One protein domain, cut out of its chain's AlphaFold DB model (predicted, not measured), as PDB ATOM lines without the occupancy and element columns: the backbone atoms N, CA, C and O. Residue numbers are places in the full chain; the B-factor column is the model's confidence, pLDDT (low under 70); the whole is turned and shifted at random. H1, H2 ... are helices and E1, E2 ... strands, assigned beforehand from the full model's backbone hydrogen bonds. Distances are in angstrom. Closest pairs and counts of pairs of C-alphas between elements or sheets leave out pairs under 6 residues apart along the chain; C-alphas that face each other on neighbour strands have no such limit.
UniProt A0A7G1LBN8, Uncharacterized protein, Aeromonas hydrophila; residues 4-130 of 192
ATOM      1  N   THR A   4      18.747  82.082 104.404       96.44
ATOM      2  CA  THR A   4      17.637  81.616 103.574       96.44
ATOM      3  C   THR A   4      17.926  80.243 102.997       96.44
ATOM      4  O   THR A   4      19.068  79.790 102.921       96.44
ATOM      5  N   VAL A   5      16.868  79.546 102.600       97.12
ATOM      6  CA  VAL A   5      16.971  78.321 101.816       97.12
ATOM      7  C   VAL A   5      16.163  78.485 100.541       97.12
ATOM      8  O   VAL A   5      14.963  78.752 100.574       97.12
ATOM      9  N   HIS A   6      16.828  78.338  99.402       97.69
ATOM     10  CA  HIS A   6      16.170  78.282  98.103       97.69
ATOM     11  C   HIS A   6      15.817  76.832  97.790       97.69
ATOM     12  O   HIS A   6      16.693  75.972  97.761       97.69
ATOM     13  N   VAL A   7      14.534  76.551  97.597       97.25
ATOM     14  CA  VAL A   7      14.021  75.217  97.284       97.25
ATOM     15  C   VAL A   7      13.643  75.184  95.814       97.25
ATOM     16  O   VAL A   7      12.775  75.938  95.376       97.25
ATOM     17  N   LYS A   8      14.265  74.272  95.067       97.19
ATOM     18  CA  LYS A   8      14.010  74.082  93.642       97.19
ATOM     19  C   LYS A   8      13.779  72.619  93.303       97.19
ATOM     20  O   LYS A   8      14.549  71.749  93.700       97.19
ATOM     21  N   GLY A   9      12.753  72.327  92.518       95.62
ATOM     22  CA  GLY A   9      12.540  70.994  91.969       95.62
ATOM     23  C   GLY A   9      11.076  70.694  91.727       95.62
ATOM     24  O   GLY A   9      10.268  71.586  91.485       95.62
ATOM     25  N   CYS A  10      10.724  69.414  91.786       94.31
ATOM     26  CA  CYS A  10       9.381  68.985  91.441       94.31
ATOM     27  C   CYS A  10       8.853  67.878  92.347       94.31
ATOM     28  O   CYS A  10       9.567  66.984  92.818       94.31
ATOM     29  N   ILE A  11       7.537  67.887  92.486       91.81
ATOM     30  CA  ILE A  11       6.745  66.774  92.970       91.81
ATOM     31  C   ILE A  11       6.182  66.079  91.738       91.81
ATOM     32  O   ILE A  11       5.418  66.658  90.970       91.81
ATOM     33  N   LEU A  12       6.574  64.828  91.544       90.88
ATOM     34  CA  LEU A  12       6.076  63.970  90.480       90.88
ATOM     35  C   LEU A  12       4.915  63.122  91.000       90.88
ATOM     36  O   LEU A  12       4.848  62.797  92.187       90.88
ATOM     37  N   ARG A  13       4.037  62.677  90.111       88.06
ATOM     38  CA  ARG A  13       2.989  61.700  90.416       88.06
ATOM     39  C   ARG A  13       2.988  60.614  89.356       88.06
ATOM     40  O   ARG A  13       3.393  60.837  88.222       88.06
ATOM     41  N   ASP A  14       2.598  59.419  89.758       86.44
ATOM     42  CA  ASP A  14       2.320  58.341  88.815       86.44
ATOM     43  C   ASP A  14       1.107  58.724  87.953       86.44
ATOM     44  O   ASP A  14       0.101  59.190  88.495       86.44
ATOM     45  N   ALA A  15       1.242  58.599  86.632       84.31
ATOM     46  CA  ALA A  15       0.244  59.070  85.675       84.31
ATOM     47  C   ALA A  15      -1.113  58.361  85.830       84.31
ATOM     48  O   ALA A  15      -2.151  58.957  85.554       84.31
ATOM     49  N   GLU A  16      -1.109  57.120  86.320       82.69
ATOM     50  CA  GLU A  16      -2.279  56.231  86.330       82.69
ATOM     51  C   GLU A  16      -2.752  55.890  87.754       82.69
ATOM     52  O   GLU A  16      -3.701  55.136  87.957       82.69
ATOM     53  N   ASN A  17      -2.097  56.432  88.783       71.69
ATOM     54  CA  ASN A  17      -2.334  56.004  90.157       71.69
ATOM     55  C   ASN A  17      -3.443  56.799  90.857       71.69
ATOM     56  O   ASN A  17      -3.231  57.914  91.348       71.69
ATOM     57  N   GLU A  18      -4.592  56.152  91.047       64.06
ATOM     58  CA  GLU A  18      -5.736  56.691  91.798       64.06
ATOM     59  C   GLU A  18      -5.412  57.029  93.266       64.06
ATOM     60  O   GLU A  18      -6.025  57.919  93.857       64.06
ATOM     61  N   ARG A  19      -4.393  56.390  93.863       66.69
ATOM     62  CA  ARG A  19      -3.952  56.654  95.248       66.69
ATOM     63  C   ARG A  19      -3.126  57.940  95.388       66.69
ATOM     64  O   ARG A  19      -2.671  58.240  96.492       66.69
ATOM     65  N   LYS A  20      -2.908  58.693  94.296       66.25
ATOM     66  CA  LYS A  20      -2.223  60.006  94.261       66.25
ATOM     67  C   LYS A  20      -0.854  60.003  94.947       66.25
ATOM     68  O   LYS A  20      -0.509  60.912  95.702       66.25
ATOM     69  N   ARG A  21      -0.057  58.957  94.718       75.44
ATOM     70  CA  ARG A  21       1.264  58.841  95.343       75.44
ATOM     71  C   ARG A  21       2.228  59.872  94.757       75.44
ATOM     72  O   ARG A  21       2.599  59.783  93.589       75.44
ATOM     73  N   ASN A  22       2.672  60.800  95.597       85.19
ATOM     74  CA  ASN A  22       3.651  61.807  95.218       85.19
ATOM     75  C   ASN A  22       5.086  61.278  95.346       85.19
ATOM     76  O   ASN A  22       5.428  60.515  96.257       85.19
ATOM     77  N   TYR A  23       5.942  61.713  94.435       87.56
ATOM     78  CA  TYR A  23       7.372  61.475  94.445       87.56
ATOM     79  C   TYR A  23       8.093  62.812  94.473       87.56
ATOM     80  O   TYR A  23       8.069  63.558  93.505       87.56
ATOM     81  N   VAL A  24       8.713  63.108  95.600       91.00
ATOM     82  CA  VAL A  24       9.373  64.376  95.869       91.00
ATOM     83  C   VAL A  24      10.832  64.263  95.446       91.00
ATOM     84  O   VAL A  24      11.522  63.315  95.836       91.00
ATOM     85  N   ASN A  25      11.274  65.223  94.642       94.06
ATOM     86  CA  ASN A  25      12.653  65.387  94.216       94.06
ATOM     87  C   ASN A  25      12.976  66.883  94.277       94.06
ATOM     88  O   ASN A  25      12.553  67.625  93.394       94.06
ATOM     89  N   LEU A  26      13.654  67.323  95.337       95.50
ATOM     90  CA  LEU A  26      13.925  68.739  95.593       95.50
ATOM     91  C   LEU A  26      15.406  68.956  95.877       95.50
ATOM     92  O   LEU A  26      16.013  68.201  96.635       95.50
ATOM     93  N   MET A  27      15.969  70.008  95.302       96.75
ATOM     94  CA  MET A  27      17.236  70.595  95.709       96.75
ATOM     95  C   MET A  27      16.962  71.741  96.671       96.75
ATOM     96  O   MET A  27      16.018  72.507  96.477       96.75
ATOM     97  N   LEU A  28      17.766  71.836  97.721       97.06
ATOM     98  CA  LEU A  28      17.726  72.946  98.655       97.06
ATOM     99  C   LEU A  28      19.116  73.574  98.692       97.06
ATOM    100  O   LEU A  28      20.100  72.880  98.950       97.06
ATOM    101  N   THR A  29      19.190  74.873  98.448       97.69
ATOM    102  CA  THR A  29      20.423  75.652  98.491       97.69
ATOM    103  C   THR A  29      20.368  76.568  99.697       97.69
ATOM    104  O   THR A  29      19.551  77.487  99.752       97.69
ATOM    105  N   LEU A  30      21.224  76.295 100.677       96.88
ATOM    106  CA  LEU A  30      21.391  77.128 101.856       96.88
ATOM    107  C   LEU A  30      22.198  78.364 101.479       96.88
ATOM    108  O   LEU A  30      23.292  78.241 100.919       96.88
ATOM    109  N   LYS A  31      21.660  79.534 101.817       96.06
ATOM    110  CA  LYS A  31      22.318  80.816 101.626       96.06
ATOM    111  C   LYS A  31      22.505  81.533 102.957       96.06
ATOM    112  O   LYS A  31      21.578  81.585 103.768       96.06
ATOM    113  N   ALA A  32      23.681  82.115 103.151       93.81
ATOM    114  CA  ALA A  32      23.945  83.073 104.219       93.81
ATOM    115  C   ALA A  32      24.291  84.413 103.571       93.81
ATOM    116  O   ALA A  32      25.169  84.475 102.716       93.81
ATOM    117  N   ASP A  33      23.539  85.458 103.918       88.31
ATOM    118  CA  ASP A  33      23.713  86.812 103.375       88.31
ATOM    119  C   ASP A  33      23.696  86.880 101.837       88.31
ATOM    120  O   ASP A  33      24.350  87.705 101.209       88.31
ATOM    121  N   GLY A  34      22.887  86.012 101.221       87.81
ATOM    122  CA  GLY A  34      22.715  85.933  99.769       87.81
ATOM    123  C   GLY A  34      23.726  85.037  99.052       87.81
ATOM    124  O   GLY A  34      23.506  84.706  97.887       87.81
ATOM    125  N   GLU A  35      24.776  84.578  99.732       91.50
ATOM    126  CA  GLU A  35      25.763  83.663  99.162       91.50
ATOM    127  C   GLU A  35      25.356  82.206  99.347       91.50
ATOM    128  O   GLU A  35      24.975  81.800 100.442       91.50
ATOM    129  N   GLU A  36      25.479  81.393  98.297       94.81
ATOM    130  CA  GLU A  36      25.277  79.945  98.385       94.81
ATOM    131  C   GLU A  36      26.426  79.301  99.175       94.81
ATOM    132  O   GLU A  36      27.593  79.411  98.796       94.81
ATOM    133  N   ILE A  37      26.097  78.611 100.267       93.75
ATOM    134  CA  ILE A  37      27.096  78.047 101.187       93.75
ATOM    135  C   ILE A  37      26.997  76.534 101.355       93.75
ATOM    136  O   ILE A  37      27.977  75.904 101.749       93.75
ATOM    137  N   TYR A  38      25.834  75.933 101.086       94.69
ATOM    138  CA  TYR A  38      25.644  74.491 101.234       94.69
ATOM    139  C   TYR A  38      24.456  73.977 100.421       94.69
ATOM    140  O   TYR A  38      23.498  74.712 100.172       94.69
ATOM    141  N   TYR A  39      24.486  72.701 100.038       95.94
ATOM    142  CA  TYR A  39      23.511  72.124  99.115       95.94
ATOM    143  C   TYR A  39      22.948  70.809  99.646       95.94
ATOM    144  O   TYR A  39      23.668  69.962 100.180       95.94
ATOM    145  N   TYR A  40      21.647  70.609  99.454       95.25
ATOM    146  CA  TYR A  40      20.932  69.411  99.866       95.25
ATOM    147  C   TYR A  40      20.082  68.865  98.721       95.25
ATOM    148  O   TYR A  40      19.525  69.603  97.913       95.25
ATOM    149  N   HIS A  41      19.920  67.549  98.705       94.69
ATOM    150  CA  HIS A  41      19.010  66.815  97.845       94.69
ATOM    151  C   HIS A  41      18.024  66.029  98.708       94.69
ATOM    152  O   HIS A  41      18.393  65.062  99.382       94.69
ATOM    153  N   LEU A  42      16.761  66.443  98.685       92.38
ATOM    154  CA  LEU A  42      15.661  65.780  99.370       92.38
ATOM    155  C   LEU A  42      14.909  64.879  98.385       92.38
ATOM    156  O   LEU A  42      14.257  65.344  97.448       92.38
ATOM    157  N   ILE A  43      14.970  63.570  98.623       90.31
ATOM    158  CA  ILE A  43      14.339  62.553  97.776       90.31
ATOM    159  C   ILE A  43      13.412  61.698  98.625       90.31
ATOM    160  O   ILE A  43      13.845  61.154  99.642       90.31
ATOM    161  N   ASN A  44      12.184  61.441  98.167       85.75
ATOM    162  CA  ASN A  44      11.426  60.307  98.696       85.75
ATOM    163  C   ASN A  44      11.670  59.023  97.882       85.75
ATOM    164  O   ASN A  44      11.685  58.998  96.647       85.75
ATOM    165  N   TYR A  45      11.876  57.908  98.578       66.50
ATOM    166  CA  TYR A  45      12.134  56.621  97.922       66.50
ATOM    167  C   TYR A  45      10.986  55.628  98.100       66.50
ATOM    168  O   TYR A  45      10.796  54.769  97.237       66.50
ATOM    169  N   ALA A  46      10.160  55.784  99.140       65.62
ATOM    170  CA  ALA A  46       8.986  54.950  99.356       65.62
ATOM    171  C   ALA A  46       7.889  55.657 100.176       65.62
ATOM    172  O   ALA A  46       8.084  56.747 100.701       65.62
ATOM    173  N   ALA A  47       6.701  55.049 100.231       64.31
ATOM    174  CA  ALA A  47       5.699  55.378 101.237       64.31
ATOM    175  C   ALA A  47       6.053  54.584 102.496       64.31
ATOM    176  O   ALA A  47       6.571  53.470 102.390       64.31
ATOM    177  N   ASN A  48       5.811  55.158 103.665       68.19
ATOM    178  CA  ASN A  48       6.029  54.461 104.917       68.19
ATOM    179  C   ASN A  48       4.963  53.361 105.059       68.19
ATOM    180  O   ASN A  48       3.775  53.642 104.980       68.19
ATOM    181  N   GLY A  49       5.363  52.104 105.267       65.38
ATOM    182  CA  GLY A  49       4.400  51.010 105.467       65.38
ATOM    183  C   GLY A  49       3.495  51.213 106.689       65.38
ATOM    184  O   GLY A  49       2.381  50.704 106.718       65.38
ATOM    185  N   ASN A  50       3.944  52.016 107.660       68.38
ATOM    186  CA  ASN A  50       3.257  52.254 108.929       68.38
ATOM    187  C   ASN A  50       2.461  53.571 108.960       68.38
ATOM    188  O   ASN A  50       1.821  53.875 109.962       68.38
ATOM    189  N   SER A  51       2.536  54.411 107.920       69.94
ATOM    190  CA  SER A  51       1.781  55.673 107.874       69.94
ATOM    191  C   SER A  51       1.590  56.174 106.447       69.94
ATOM    192  O   SER A  51       2.371  55.873 105.559       69.94
ATOM    193  N   VAL A  52       0.621  57.061 106.224       69.75
ATOM    194  CA  VAL A  52       0.417  57.714 104.914       69.75
ATOM    195  C   VAL A  52       1.530  58.704 104.515       69.75
ATOM    196  O   VAL A  52       1.370  59.443 103.542       69.75
ATOM    197  N   ARG A  53       2.634  58.755 105.270       76.00
ATOM    198  CA  ARG A  53       3.773  59.653 105.049       76.00
ATOM    199  C   ARG A  53       4.800  59.046 104.102       76.00
ATOM    200  O   ARG A  53       4.862  57.835 103.888       76.00
ATOM    201  N   HIS A  54       5.645  59.905 103.557       76.75
ATOM    202  CA  HIS A  54       6.759  59.502 102.712       76.75
ATOM    203  C   HIS A  54       7.990  59.133 103.551       76.75
ATOM    204  O   HIS A  54       8.240  59.725 104.598       76.75
ATOM    205  N   LEU A  55       8.751  58.146 103.074       77.44
ATOM    206  CA  LEU A  55      10.110  57.875 103.533       77.44
ATOM    207  C   LEU A  55      11.064  58.714 102.689       77.44
ATOM    208  O   LEU A  55      11.193  58.472 101.479       77.44
ATOM    209  N   PHE A  56      11.706  59.697 103.319       83.69
ATOM    210  CA  PHE A  56      12.668  60.565 102.647       83.69
ATOM    211  C   PHE A  56      14.101  60.280 103.062       83.69
ATOM    212  O   PHE A  56      14.390  59.880 104.188       83.69
ATOM    213  N   LYS A  57      14.996  60.569 102.126       86.50
ATOM    214  CA  LYS A  57      16.432  60.656 102.315       86.50
ATOM    215  C   LYS A  57      16.867  62.088 102.012       86.50
ATOM    216  O   LYS A  57      16.464  62.641 100.990       86.50
ATOM    217  N   VAL A  58      17.707  62.632 102.883       89.25
ATOM    218  CA  VAL A  58      18.450  63.870 102.645       89.25
ATOM    219  C   VAL A  58      19.880  63.476 102.302       89.25
ATOM    220  O   VAL A  58      20.496  62.683 103.015       89.25
ATOM    221  N   VAL A  59      20.382  63.967 101.179       90.38
ATOM    222  CA  VAL A  59      21.808  63.946 100.826       90.38
ATOM    223  C   VAL A  59      22.288  65.386 100.860       90.38
ATOM    224  O   VAL A  59      21.522  66.276 100.513       90.38
ATOM    225  N   ASN A  60      23.516  65.633 101.288       91.12
ATOM    226  CA  ASN A  60      24.056  66.979 101.400       91.12
ATOM    227  C   ASN A  60      25.524  67.030 100.948       91.12
ATOM    228  O   ASN A  60      26.186  65.991 100.850       91.12
ATOM    229  N   SER A  61      25.975  68.217 100.547       91.81
ATOM    230  CA  SER A  61      27.352  68.495 100.133       91.81
ATOM    231  C   SER A  61      27.599  70.003 100.081       91.81
ATOM    232  O   SER A  61      26.686  70.789  99.841       91.81
ATOM    233  N   ASP A  62      28.860  70.379 100.216       90.44
ATOM    234  CA  ASP A  62      29.423  71.672  99.814       90.44
ATOM    235  C   ASP A  62      29.576  71.817  98.283       90.44
ATOM    236  O   ASP A  62      29.512  72.921  97.754       90.44
ATOM    237  N   ASP A  63      29.731  70.712  97.548       92.94
ATOM    238  CA  ASP A  63      29.760  70.698  96.081       92.94
ATOM    239  C   ASP A  63      28.349  70.661  95.459       92.94
ATOM    240  O   ASP A  63      27.671  69.623  95.435       92.94
ATOM    241  N   LYS A  64      27.943  71.791  94.868       94.88
ATOM    242  CA  LYS A  64      26.682  71.950  94.123       94.88
ATOM    243  C   LYS A  64      26.509  70.909  93.020       94.88
ATOM    244  O   LYS A  64      25.435  70.322  92.891       94.88
ATOM    245  N   ARG A  65      27.567  70.623  92.253       95.88
ATOM    246  CA  ARG A  65      27.495  69.749  91.066       95.88
ATOM    247  C   ARG A  65      27.116  68.325  91.444       95.88
ATOM    248  O   ARG A  65      26.403  67.644  90.710       95.88
ATOM    249  N   LYS A  66      27.575  67.867  92.609       94.81
ATOM    250  CA  LYS A  66      27.241  66.545  93.148       94.81
ATOM    251  C   LYS A  66      25.749  66.424  93.469       94.81
ATOM    252  O   LYS A  66      25.152  65.382  93.197       94.81
ATOM    253  N   ILE A  67      25.155  67.479  94.024       96.06
ATOM    254  CA  ILE A  67      23.725  67.550  94.347       96.06
ATOM    255  C   ILE A  67      22.881  67.661  93.073       96.06
ATOM    256  O   ILE A  67      21.927  66.898  92.920       96.06
ATOM    257  N   GLU A  68      23.271  68.523  92.131       96.19
ATOM    258  CA  GLU A  68      22.598  68.682  90.832       96.19
ATOM    259  C   GLU A  68      22.573  67.372  90.042       96.19
ATOM    260  O   GLU A  68      21.507  66.914  89.624       96.19
ATOM    261  N   LYS A  69      23.720  66.692  89.938       96.12
ATOM    262  CA  LYS A  69      23.806  65.382  89.286       96.12
ATOM    263  C   LYS A  69      22.866  64.362  89.934       96.12
ATOM    264  O   LYS A  69      22.139  63.655  89.238       96.12
ATOM    265  N   GLY A  70      22.846  64.296  91.267       93.75
ATOM    266  CA  GLY A  70      21.939  63.408  91.996       93.75
ATOM    267  C   GLY A  70      20.464  63.716  91.715       93.75
ATOM    268  O   GLY A  70      19.660  62.795  91.518       93.75
ATOM    269  N   TYR A  71      20.107  65.001  91.662       95.31
ATOM    270  CA  TYR A  71      18.767  65.467  91.320       95.31
ATOM    271  C   TYR A  71      18.347  65.041  89.914       95.31
ATOM    272  O   TYR A  71      17.276  64.440  89.771       95.31
ATOM    273  N   GLU A  72      19.185  65.294  88.910       95.62
ATOM    274  CA  GLU A  72      18.917  64.971  87.506       95.62
ATOM    275  C   GLU A  72      18.762  63.465  87.291       95.62
ATOM    276  O   GLU A  72      17.762  63.014  86.723       95.62
ATOM    277  N   GLU A  73      19.685  62.662  87.826       94.69
ATOM    278  CA  GLU A  73      19.629  61.200  87.736       94.69
ATOM    279  C   GLU A  73      18.314  60.652  88.311       94.69
ATOM    280  O   GLU A  73      17.677  59.763  87.728       94.69
ATOM    281  N   LYS A  74      17.864  61.187  89.456       92.06
ATOM    282  CA  LYS A  74      16.581  60.788  90.049       92.06
ATOM    283  C   LYS A  74      15.394  61.284  89.248       92.06
ATOM    284  O   LYS A  74      14.441  60.513  89.107       92.06
ATOM    285  N   HIS A  75      15.445  62.505  88.733       92.50
ATOM    286  CA  HIS A  75      14.379  63.086  87.929       92.50
ATOM    287  C   HIS A  75      14.127  62.239  86.673       92.50
ATOM    288  O   HIS A  75      13.025  61.712  86.497       92.50
ATOM    289  N   VAL A  76      15.175  61.975  85.886       92.25
ATOM    290  CA  VAL A  76      15.112  61.135  84.677       92.25
ATOM    291  C   VAL A  76      14.635  59.721  85.016       92.25
ATOM    292  O   VAL A  76      13.689  59.213  84.411       92.25
ATOM    293  N   SER A  77      15.222  59.095  86.042       90.56
ATOM    294  CA  SER A  77      14.843  57.742  86.469       90.56
ATOM    295  C   SER A  77      13.376  57.638  86.908       90.56
ATOM    296  O   SER A  77      12.755  56.582  86.767       90.56
ATOM    297  N   LYS A  78      12.812  58.710  87.475       88.06
ATOM    298  CA  LYS A  78      11.405  58.758  87.877       88.06
ATOM    299  C   LYS A  78      10.485  58.954  86.676       88.06
ATOM    300  O   LYS A  78       9.517  58.203  86.582       88.06
ATOM    301  N   LEU A  79      10.771  59.908  85.792       87.56
ATOM    302  CA  LEU A  79       9.952  60.160  84.603       87.56
ATOM    303  C   LEU A  79       9.870  58.925  83.697       87.56
ATOM    304  O   LEU A  79       8.781  58.554  83.269       87.56
ATOM    305  N   ALA A  80      10.979  58.195  83.536       89.00
ATOM    306  CA  ALA A  80      11.022  56.936  82.786       89.00
ATOM    307  C   ALA A  80      10.103  55.826  83.345       89.00
ATOM    308  O   ALA A  80       9.876  54.820  82.681       89.00
ATOM    309  N   ARG A  81       9.565  55.978  84.565       86.19
ATOM    310  CA  ARG A  81       8.635  55.031  85.210       86.19
ATOM    311  C   ARG A  81       7.181  55.510  85.150       86.19
ATOM    312  O   ARG A  81       6.476  55.373  86.148       86.19
ATOM    313  N   ASN A  82       6.772  56.098  84.025       86.06
ATOM    314  CA  ASN A  82       5.413  56.600  83.774       86.06
ATOM    315  C   ASN A  82       4.935  57.640  84.807       86.06
ATOM    316  O   ASN A  82       3.847  57.551  85.378       86.06
ATOM    317  N   ARG A  83       5.799  58.610  85.121       89.44
ATOM    318  CA  ARG A  83       5.474  59.687  86.066       89.44
ATOM    319  C   ARG A  83       5.418  61.015  85.349       89.44
ATOM    320  O   ARG A  83       6.190  61.250  84.427       89.44
ATOM    321  N   VAL A  84       4.564  61.894  85.849       90.25
ATOM    322  CA  VAL A  84       4.370  63.254  85.350       90.25
ATOM    323  C   VAL A  84       4.683  64.270  86.437       90.25
ATOM    324  O   VAL A  84       4.583  63.970  87.632       90.25
ATOM    325  N   VAL A  85       5.064  65.477  86.028       92.50
ATOM    326  CA  VAL A  85       5.224  66.610  86.944       92.50
ATOM    327  C   VAL A  85       3.847  67.020  87.453       92.50
ATOM    328  O   VAL A  85       2.955  67.334  86.673       92.50
ATOM    329  N   TYR A  86       3.667  66.970  88.770       91.00
ATOM    330  CA  TYR A  86       2.434  67.383  89.434       91.00
ATOM    331  C   TYR A  86       2.526  68.817  89.963       91.00
ATOM    332  O   TYR A  86       1.568  69.574  89.846       91.00
ATOM    333  N   ARG A  87       3.671  69.182  90.549       92.31
ATOM    334  CA  ARG A  87       3.957  70.537  91.035       92.31
ATOM    335  C   ARG A  87       5.437  70.832  90.858       92.31
ATOM    336  O   ARG A  87       6.267  69.977  91.164       92.31
ATOM    337  N   GLU A  88       5.748  72.039  90.418       95.38
ATOM    338  CA  GLU A  88       7.095  72.602  90.473       95.38
ATOM    339  C   GLU A  88       7.192  73.544  91.672       95.38
ATOM    340  O   GLU A  88       6.205  74.165  92.068       95.38
ATOM    341  N   ILE A  89       8.371  73.587  92.280       95.75
ATOM    342  CA  ILE A  89       8.699  74.479  93.388       95.75
ATOM    343  C   ILE A  89       9.969  75.218  92.984       95.75
ATOM    344  O   ILE A  89      10.949  74.584  92.589       95.75
ATOM    345  N   ASP A  90       9.926  76.540  93.079       97.31
ATOM    346  CA  ASP A  90      11.064  77.438  92.903       97.31
ATOM    347  C   ASP A  90      10.829  78.643  93.826       97.31
ATOM    348  O   ASP A  90      10.232  79.646  93.439       97.31
ATOM    349  N   GLU A  91      11.163  78.470  95.106       96.88
ATOM    350  CA  GLU A  91      10.802  79.412  96.170       96.88
ATOM    351  C   GLU A  91      11.934  79.572  97.185       96.88
ATOM    352  O   GLU A  91      12.633  78.615  97.526       96.88
ATOM    353  N   GLU A  92      12.117  80.793  97.688       97.00
ATOM    354  CA  GLU A  92      13.101  81.104  98.724       97.00
ATOM    355  C   GLU A  92      12.411  81.338 100.072       97.00
ATOM    356  O   GLU A  92      11.466  82.122 100.181       97.00
ATOM    357  N   PHE A  93      12.904  80.659 101.108       96.31
ATOM    358  CA  PHE A  93      12.344  80.693 102.453       96.31
ATOM    359  C   PHE A  93      13.334  81.292 103.445       96.31
ATOM    360  O   PHE A  93      14.528  81.005 103.400       96.31
ATOM    361  N   ASP A  94      12.815  82.087 104.376       94.44
ATOM    362  CA  ASP A  94      13.584  82.616 105.499       94.44
ATOM    363  C   ASP A  94      13.760  81.535 106.579       94.44
ATOM    364  O   ASP A  94      12.801  80.848 106.933       94.44
ATOM    365  N   LEU A  95      14.979  81.359 107.092       92.50
ATOM    366  CA  LEU A  95      15.265  80.416 108.179       92.50
ATOM    367  C   LEU A  95      15.191  81.064 109.571       92.50
ATOM    368  O   LEU A  95      15.128  80.346 110.576       92.50
ATOM    369  N   GLU A  96      15.158  82.397 109.658       89.06
ATOM    370  CA  GLU A  96      14.894  83.101 110.915       89.06
ATOM    371  C   GLU A  96      13.433  82.915 111.345       89.06
ATOM    372  O   GLU A  96      13.179  82.575 112.502       89.06
ATOM    373  N   ASP A  97      12.507  83.000 110.384       90.31
ATOM    374  CA  ASP A  97      11.109  82.571 110.508       90.31
ATOM    375  C   ASP A  97      10.821  81.388 109.569       90.31
ATOM    376  O   ASP A  97      10.206  81.508 108.506       90.31
ATOM    377  N   HIS A  98      11.268  80.204 109.990       90.38
ATOM    378  CA  HIS A  98      11.124  78.970 109.218       90.38
ATOM    379  C   HIS A  98       9.692  78.401 109.201       90.38
ATOM    380  O   HIS A  98       9.508  77.258 108.776       90.38
ATOM    381  N   GLY A  99       8.674  79.149 109.651       93.44
ATOM    382  CA  GLY A  99       7.278  78.702 109.648       93.44
ATOM    383  C   GLY A  99       6.815  78.275 108.255       93.44
ATOM    384  O   GLY A  99       6.413  77.132 108.064       93.44
ATOM    385  N   LYS A 100       7.008  79.142 107.251       94.06
ATOM    386  CA  LYS A 100       6.631  78.850 105.856       94.06
ATOM    387  C   LYS A 100       7.369  77.647 105.274       94.06
ATOM    388  O   LYS A 100       6.768  76.838 104.578       94.06
ATOM    389  N   PHE A 101       8.659  77.512 105.574       95.19
ATOM    390  CA  PHE A 101       9.455  76.373 105.115       95.19
ATOM    391  C   PHE A 101       8.953  75.055 105.721       95.19
ATOM    392  O   PHE A 101       8.828  74.042 105.031       95.19
ATOM    393  N   VAL A 102       8.622  75.067 107.015       94.31
ATOM    394  CA  VAL A 102       8.050  73.906 107.706       94.31
ATOM    395  C   VAL A 102       6.661  73.570 107.177       94.31
ATOM    396  O   VAL A 102       6.363  72.388 106.994       94.31
ATOM    397  N   ASP A 103       5.829  74.571 106.914       94.19
ATOM    398  CA  ASP A 103       4.488  74.384 106.363       94.19
ATOM    399  C   ASP A 103       4.546  73.789 104.952       94.19
ATOM    400  O   ASP A 103       3.836  72.824 104.675       94.19
ATOM    401  N   GLU A 104       5.458  74.269 104.102       94.12
ATOM    402  CA  GLU A 104       5.691  73.704 102.771       94.12
ATOM    403  C   GLU A 104       6.087  72.221 102.892       94.12
ATOM    404  O   GLU A 104       5.381  71.347 102.388       94.12
ATOM    405  N   LEU A 105       7.125  71.882 103.671       91.00
ATOM    406  CA  LEU A 105       7.562  70.484 103.831       91.00
ATOM    407  C   LEU A 105       6.506  69.570 104.480       91.00
ATOM    408  O   LEU A 105       6.407  68.382 104.148       91.00
ATOM    409  N   SER A 106       5.734  70.082 105.436       89.75
ATOM    410  CA  SER A 106       4.709  69.304 106.147       89.75
ATOM    411  C   SER A 106       3.353  69.265 105.438       89.75
ATOM    412  O   SER A 106       2.471  68.509 105.857       89.75
ATOM    413  N   GLY A 107       3.218  70.008 104.336       88.88
ATOM    414  CA  GLY A 107       2.021  70.108 103.515       88.88
ATOM    415  C   GLY A 107       1.524  68.774 102.957       88.88
ATOM    416  O   GLY A 107       2.175  67.725 103.039       88.88
ATOM    417  N   ALA A 108       0.329  68.806 102.364       83.06
ATOM    418  CA  ALA A 108      -0.382  67.614 101.904       83.06
ATOM    419  C   ALA A 108       0.413  66.790 100.877       83.06
ATOM    420  O   ALA A 108       0.227  65.571 100.778       83.06
ATOM    421  N   GLU A 109       1.299  67.435 100.123       85.56
ATOM    422  CA  GLU A 109       2.062  66.815  99.056       85.56
ATOM    423  C   GLU A 109       3.297  66.067  99.553       85.56
ATOM    424  O   GLU A 109       3.597  64.990  99.031       85.56
ATOM    425  N   MET A 110       3.996  66.634 100.536       86.31
ATOM    426  CA  MET A 110       5.262  66.125 101.069       86.31
ATOM    427  C   MET A 110       5.070  65.325 102.360       86.31
ATOM    428  O   MET A 110       5.806  64.369 102.605       86.31
ATOM    429  N   LYS A 111       4.042  65.634 103.157       86.12
ATOM    430  CA  LYS A 111       3.637  64.888 104.361       86.12
ATOM    431  C   LYS A 111       4.791  64.611 105.326       86.12
ATOM    432  O   LYS A 111       4.820  63.560 105.982       86.12
ATOM    433  N   VAL A 112       5.760  65.521 105.397       86.44
ATOM    434  CA  VAL A 112       6.851  65.437 106.366       86.44
ATOM    435  C   VAL A 112       6.285  65.715 107.756       86.44
ATOM    436  O   VAL A 112       5.371  66.513 107.944       86.44
ATOM    437  N   LEU A 113       6.808  65.022 108.765       86.62
ATOM    438  CA  LEU A 113       6.491  65.331 110.155       86.62
ATOM    439  C   LEU A 113       6.917  66.764 110.485       86.62
ATOM    440  O   LEU A 113       8.092  67.075 110.332       86.62
ATOM    441  N   ILE A 114       6.006  67.585 111.024       89.25
ATOM    442  CA  ILE A 114       6.312  68.966 111.449       89.25
ATOM    443  C   ILE A 114       7.557  69.006 112.343       89.25
ATOM    444  O   ILE A 114       8.429  69.845 112.148       89.25
ATOM    445  N   SER A 115       7.682  68.074 113.296       88.50
ATOM    446  CA  SER A 115       8.854  67.988 114.175       88.50
ATOM    447  C   SER A 115      10.154  67.782 113.403       88.50
ATOM    448  O   SER A 115      11.147  68.441 113.680       88.50
ATOM    449  N   ALA A 116      10.140  66.908 112.404       86.56
ATOM    450  CA  ALA A 116      11.313  66.624 111.605       86.56
ATOM    451  C   ALA A 116      11.627  67.776 110.632       86.56
ATOM    452  O   ALA A 116      12.794  68.086 110.422       86.56
ATOM    453  N   ALA A 117      10.607  68.428 110.060       90.19
ATOM    454  CA  ALA A 117      10.789  69.619 109.229       90.19
ATOM    455  C   ALA A 117      11.417  70.766 110.043       90.19
ATOM    456  O   ALA A 117      12.379  71.381 109.593       90.19
ATOM    457  N   LYS A 118      10.952  70.978 111.284       91.19
ATOM    458  CA  LYS A 118      11.569  71.913 112.240       91.19
ATOM    459  C   LYS A 118      13.017  71.544 112.551       91.19
ATOM    460  O   LYS A 118      13.873  72.421 112.571       91.19
ATOM    461  N   SER A 119      13.306  70.260 112.774       89.88
ATOM    462  CA  SER A 119      14.678  69.796 113.006       89.88
ATOM    463  C   SER A 119      15.595  70.058 111.809       89.88
ATOM    464  O   SER A 119      16.711  70.523 112.016       89.88
ATOM    465  N   LEU A 120      15.128  69.827 110.577       91.56
ATOM    466  CA  LEU A 120      15.897  70.140 109.368       91.56
ATOM    467  C   LEU A 120      16.155  71.648 109.242       91.56
ATOM    468  O   LEU A 120      17.296  72.049 109.039       91.56
ATOM    469  N   ALA A 121      15.123  72.477 109.425       92.94
ATOM    470  CA  ALA A 121      15.250  73.934 109.388       92.94
ATOM    471  C   ALA A 121      16.243  74.454 110.442       92.94
ATOM    472  O   ALA A 121      17.110  75.274 110.144       92.94
ATOM    473  N   GLY A 122      16.155  73.932 111.669       91.62
ATOM    474  CA  GLY A 122      17.078  74.263 112.753       91.62
ATOM    475  C   GLY A 122      18.517  73.822 112.472       91.62
ATOM    476  O   GLY A 122      19.442  74.575 112.764       91.62
ATOM    477  N   GLY A 123      18.708  72.642 111.870       90.88
ATOM    478  CA  GLY A 123      20.020  72.153 111.434       90.88
ATOM    479  C   GLY A 123      20.653  73.059 110.378       90.88
ATOM    480  O   GLY A 123      21.775  73.524 110.573       90.88
ATOM    481  N   MET A 124      19.887  73.414 109.341       93.06
ATOM    482  CA  MET A 124      20.323  74.339 108.287       93.06
ATOM    483  C   MET A 124      20.696  75.713 108.851       93.06
ATOM    484  O   MET A 124      21.734  76.269 108.500       93.06
ATOM    485  N   LYS A 125      19.886  76.246 109.775       92.50
ATOM    486  CA  LYS A 125      20.180  77.509 110.464       92.50
ATOM    487  C   LYS A 125      21.482  77.437 111.267       92.50
ATOM    488  O   LYS A 125      22.299  78.352 111.201       92.50
ATOM    489  N   ALA A 126      21.688  76.355 112.018       91.12
ATOM    490  CA  ALA A 126      22.910  76.156 112.792       91.12
ATOM    491  C   ALA A 126      24.147  76.027 111.888       91.12
ATOM    492  O   ALA A 126      25.189  76.597 112.202       91.12
ATOM    493  N   ARG A 127      24.017  75.338 110.747       91.69
ATOM    494  CA  ARG A 127      25.075  75.221 109.738       91.69
ATOM    495  C   ARG A 127      25.429  76.564 109.116       91.69
ATOM    496  O   ARG A 127      26.610  76.872 109.007       91.69
ATOM    497  N   ALA A 128      24.427  77.358 108.736       91.50
ATOM    498  CA  ALA A 128      24.661  78.693 108.196       91.50
ATOM    499  C   ALA A 128      25.493  79.527 109.170       91.50
ATOM    500  O   ALA A 128      26.536  80.046 108.786       91.50
ATOM    501  N   LYS A 129      25.097  79.530 110.450       90.31
ATOM    502  CA  LYS A 129      25.841  80.210 111.509       90.31
ATOM    503  C   LYS A 129      27.273  79.685 111.665       90.31
ATOM    504  O   LYS A 129      28.201  80.473 111.779       90.31
ATOM    505  N   LEU A 130      27.472  78.366 111.667       89.62
ATOM    506  CA  LEU A 130      28.810  77.781 111.797       89.62
ATOM    507  C   LEU A 130      29.733  78.227 110.653       89.62
ATOM    508  O   LEU A 130      30.870  78.616 110.894       89.62
TER     509      LEU A 130
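AT A GLANCE: This is residues 4 to 130 of the 192 residues of an uncharacterized protein of Aeromonas hydrophila (UniProt A0A7G1LBN8). A twisted sheet of five long strands is the middle layer of three: H1 packs along one face, while the short H2 and the longer H3, which touch each other, cover part of the other. The printed part has 127 residues, ordered E1 E2 E3 E4 H1 E5 H2 H3; the sheet runs E4 E3 E2 E1 E5, all antiparallel. The class is mixed, helices and strands; the whole is compact, with a radius of gyration of the C-alphas of 14.4 A and spans of 44 by 30 by 22 A.

IN THESE COORDINATES: Find C-alpha 4 at (17.637, 81.616, 103.574), where E1, residues 4 to 14, begins and runs 31.5 A. Beside it are E2, residues 22 to 32, 30.7 A, and E5, residues 83 to 94, 31.1 A. The neighbour of E2 on its other side from E1 is E3, residues 35 to 47, 34.7 A, and the neighbour of E3 at the sheet's edge is E4, residues 54 to 61, 22.6 A. H1, residues 64 to 79, spans 22.6 A, H2, residues 99 to 106, 10.4 A, and H3, residues 114 to 130, 24.2 A, ending at (28.810, 77.781, 111.797).

HOW THE PARTS SIT: The meander E1 E2 E3 E4, each strand the antiparallel neighbour of the one before, shows N 8 and O 27 at 2.9 A, N 28 and O 40 at 2.8 A, and N 41 and O 59 at 2.7 A. For edge strand E5, look at N 7 and O 91, 2.8 A. H1 is over E3 and E2, along the strands at a height of 8.2 A; its closest C-alphas to E3 are Lys 64 and Tyr 39, 5.9 A. On the opposite face, H2 is over E5, Phe 101 and Phe 93 being closest, C-alphas 5.8 A apart. H3, on the same face as H2, is only just over E2 and E1, with 3 C-alphas on each, slantwise to the strands; its closest C-alphas to E2 are Ala 128 and Ala 32, 6.0 A. With residues 114 to 121 alone it touches H2, at a steep tilt of 53 degrees, opposite ways, C-alphas of Ala 117 and Val 102 being closest at 5.3 A. In H1, H2 and H3 every O i to N i+4 pair is within hydrogen-bond range.

THE WHOLE: The farthest C-alphas, Glu 16 and Leu 130, are 45.6 A apart. The printed part has no cut and no long link. Look for low pLDDT, under 70, at residues 18 to 20 and 45 to 52.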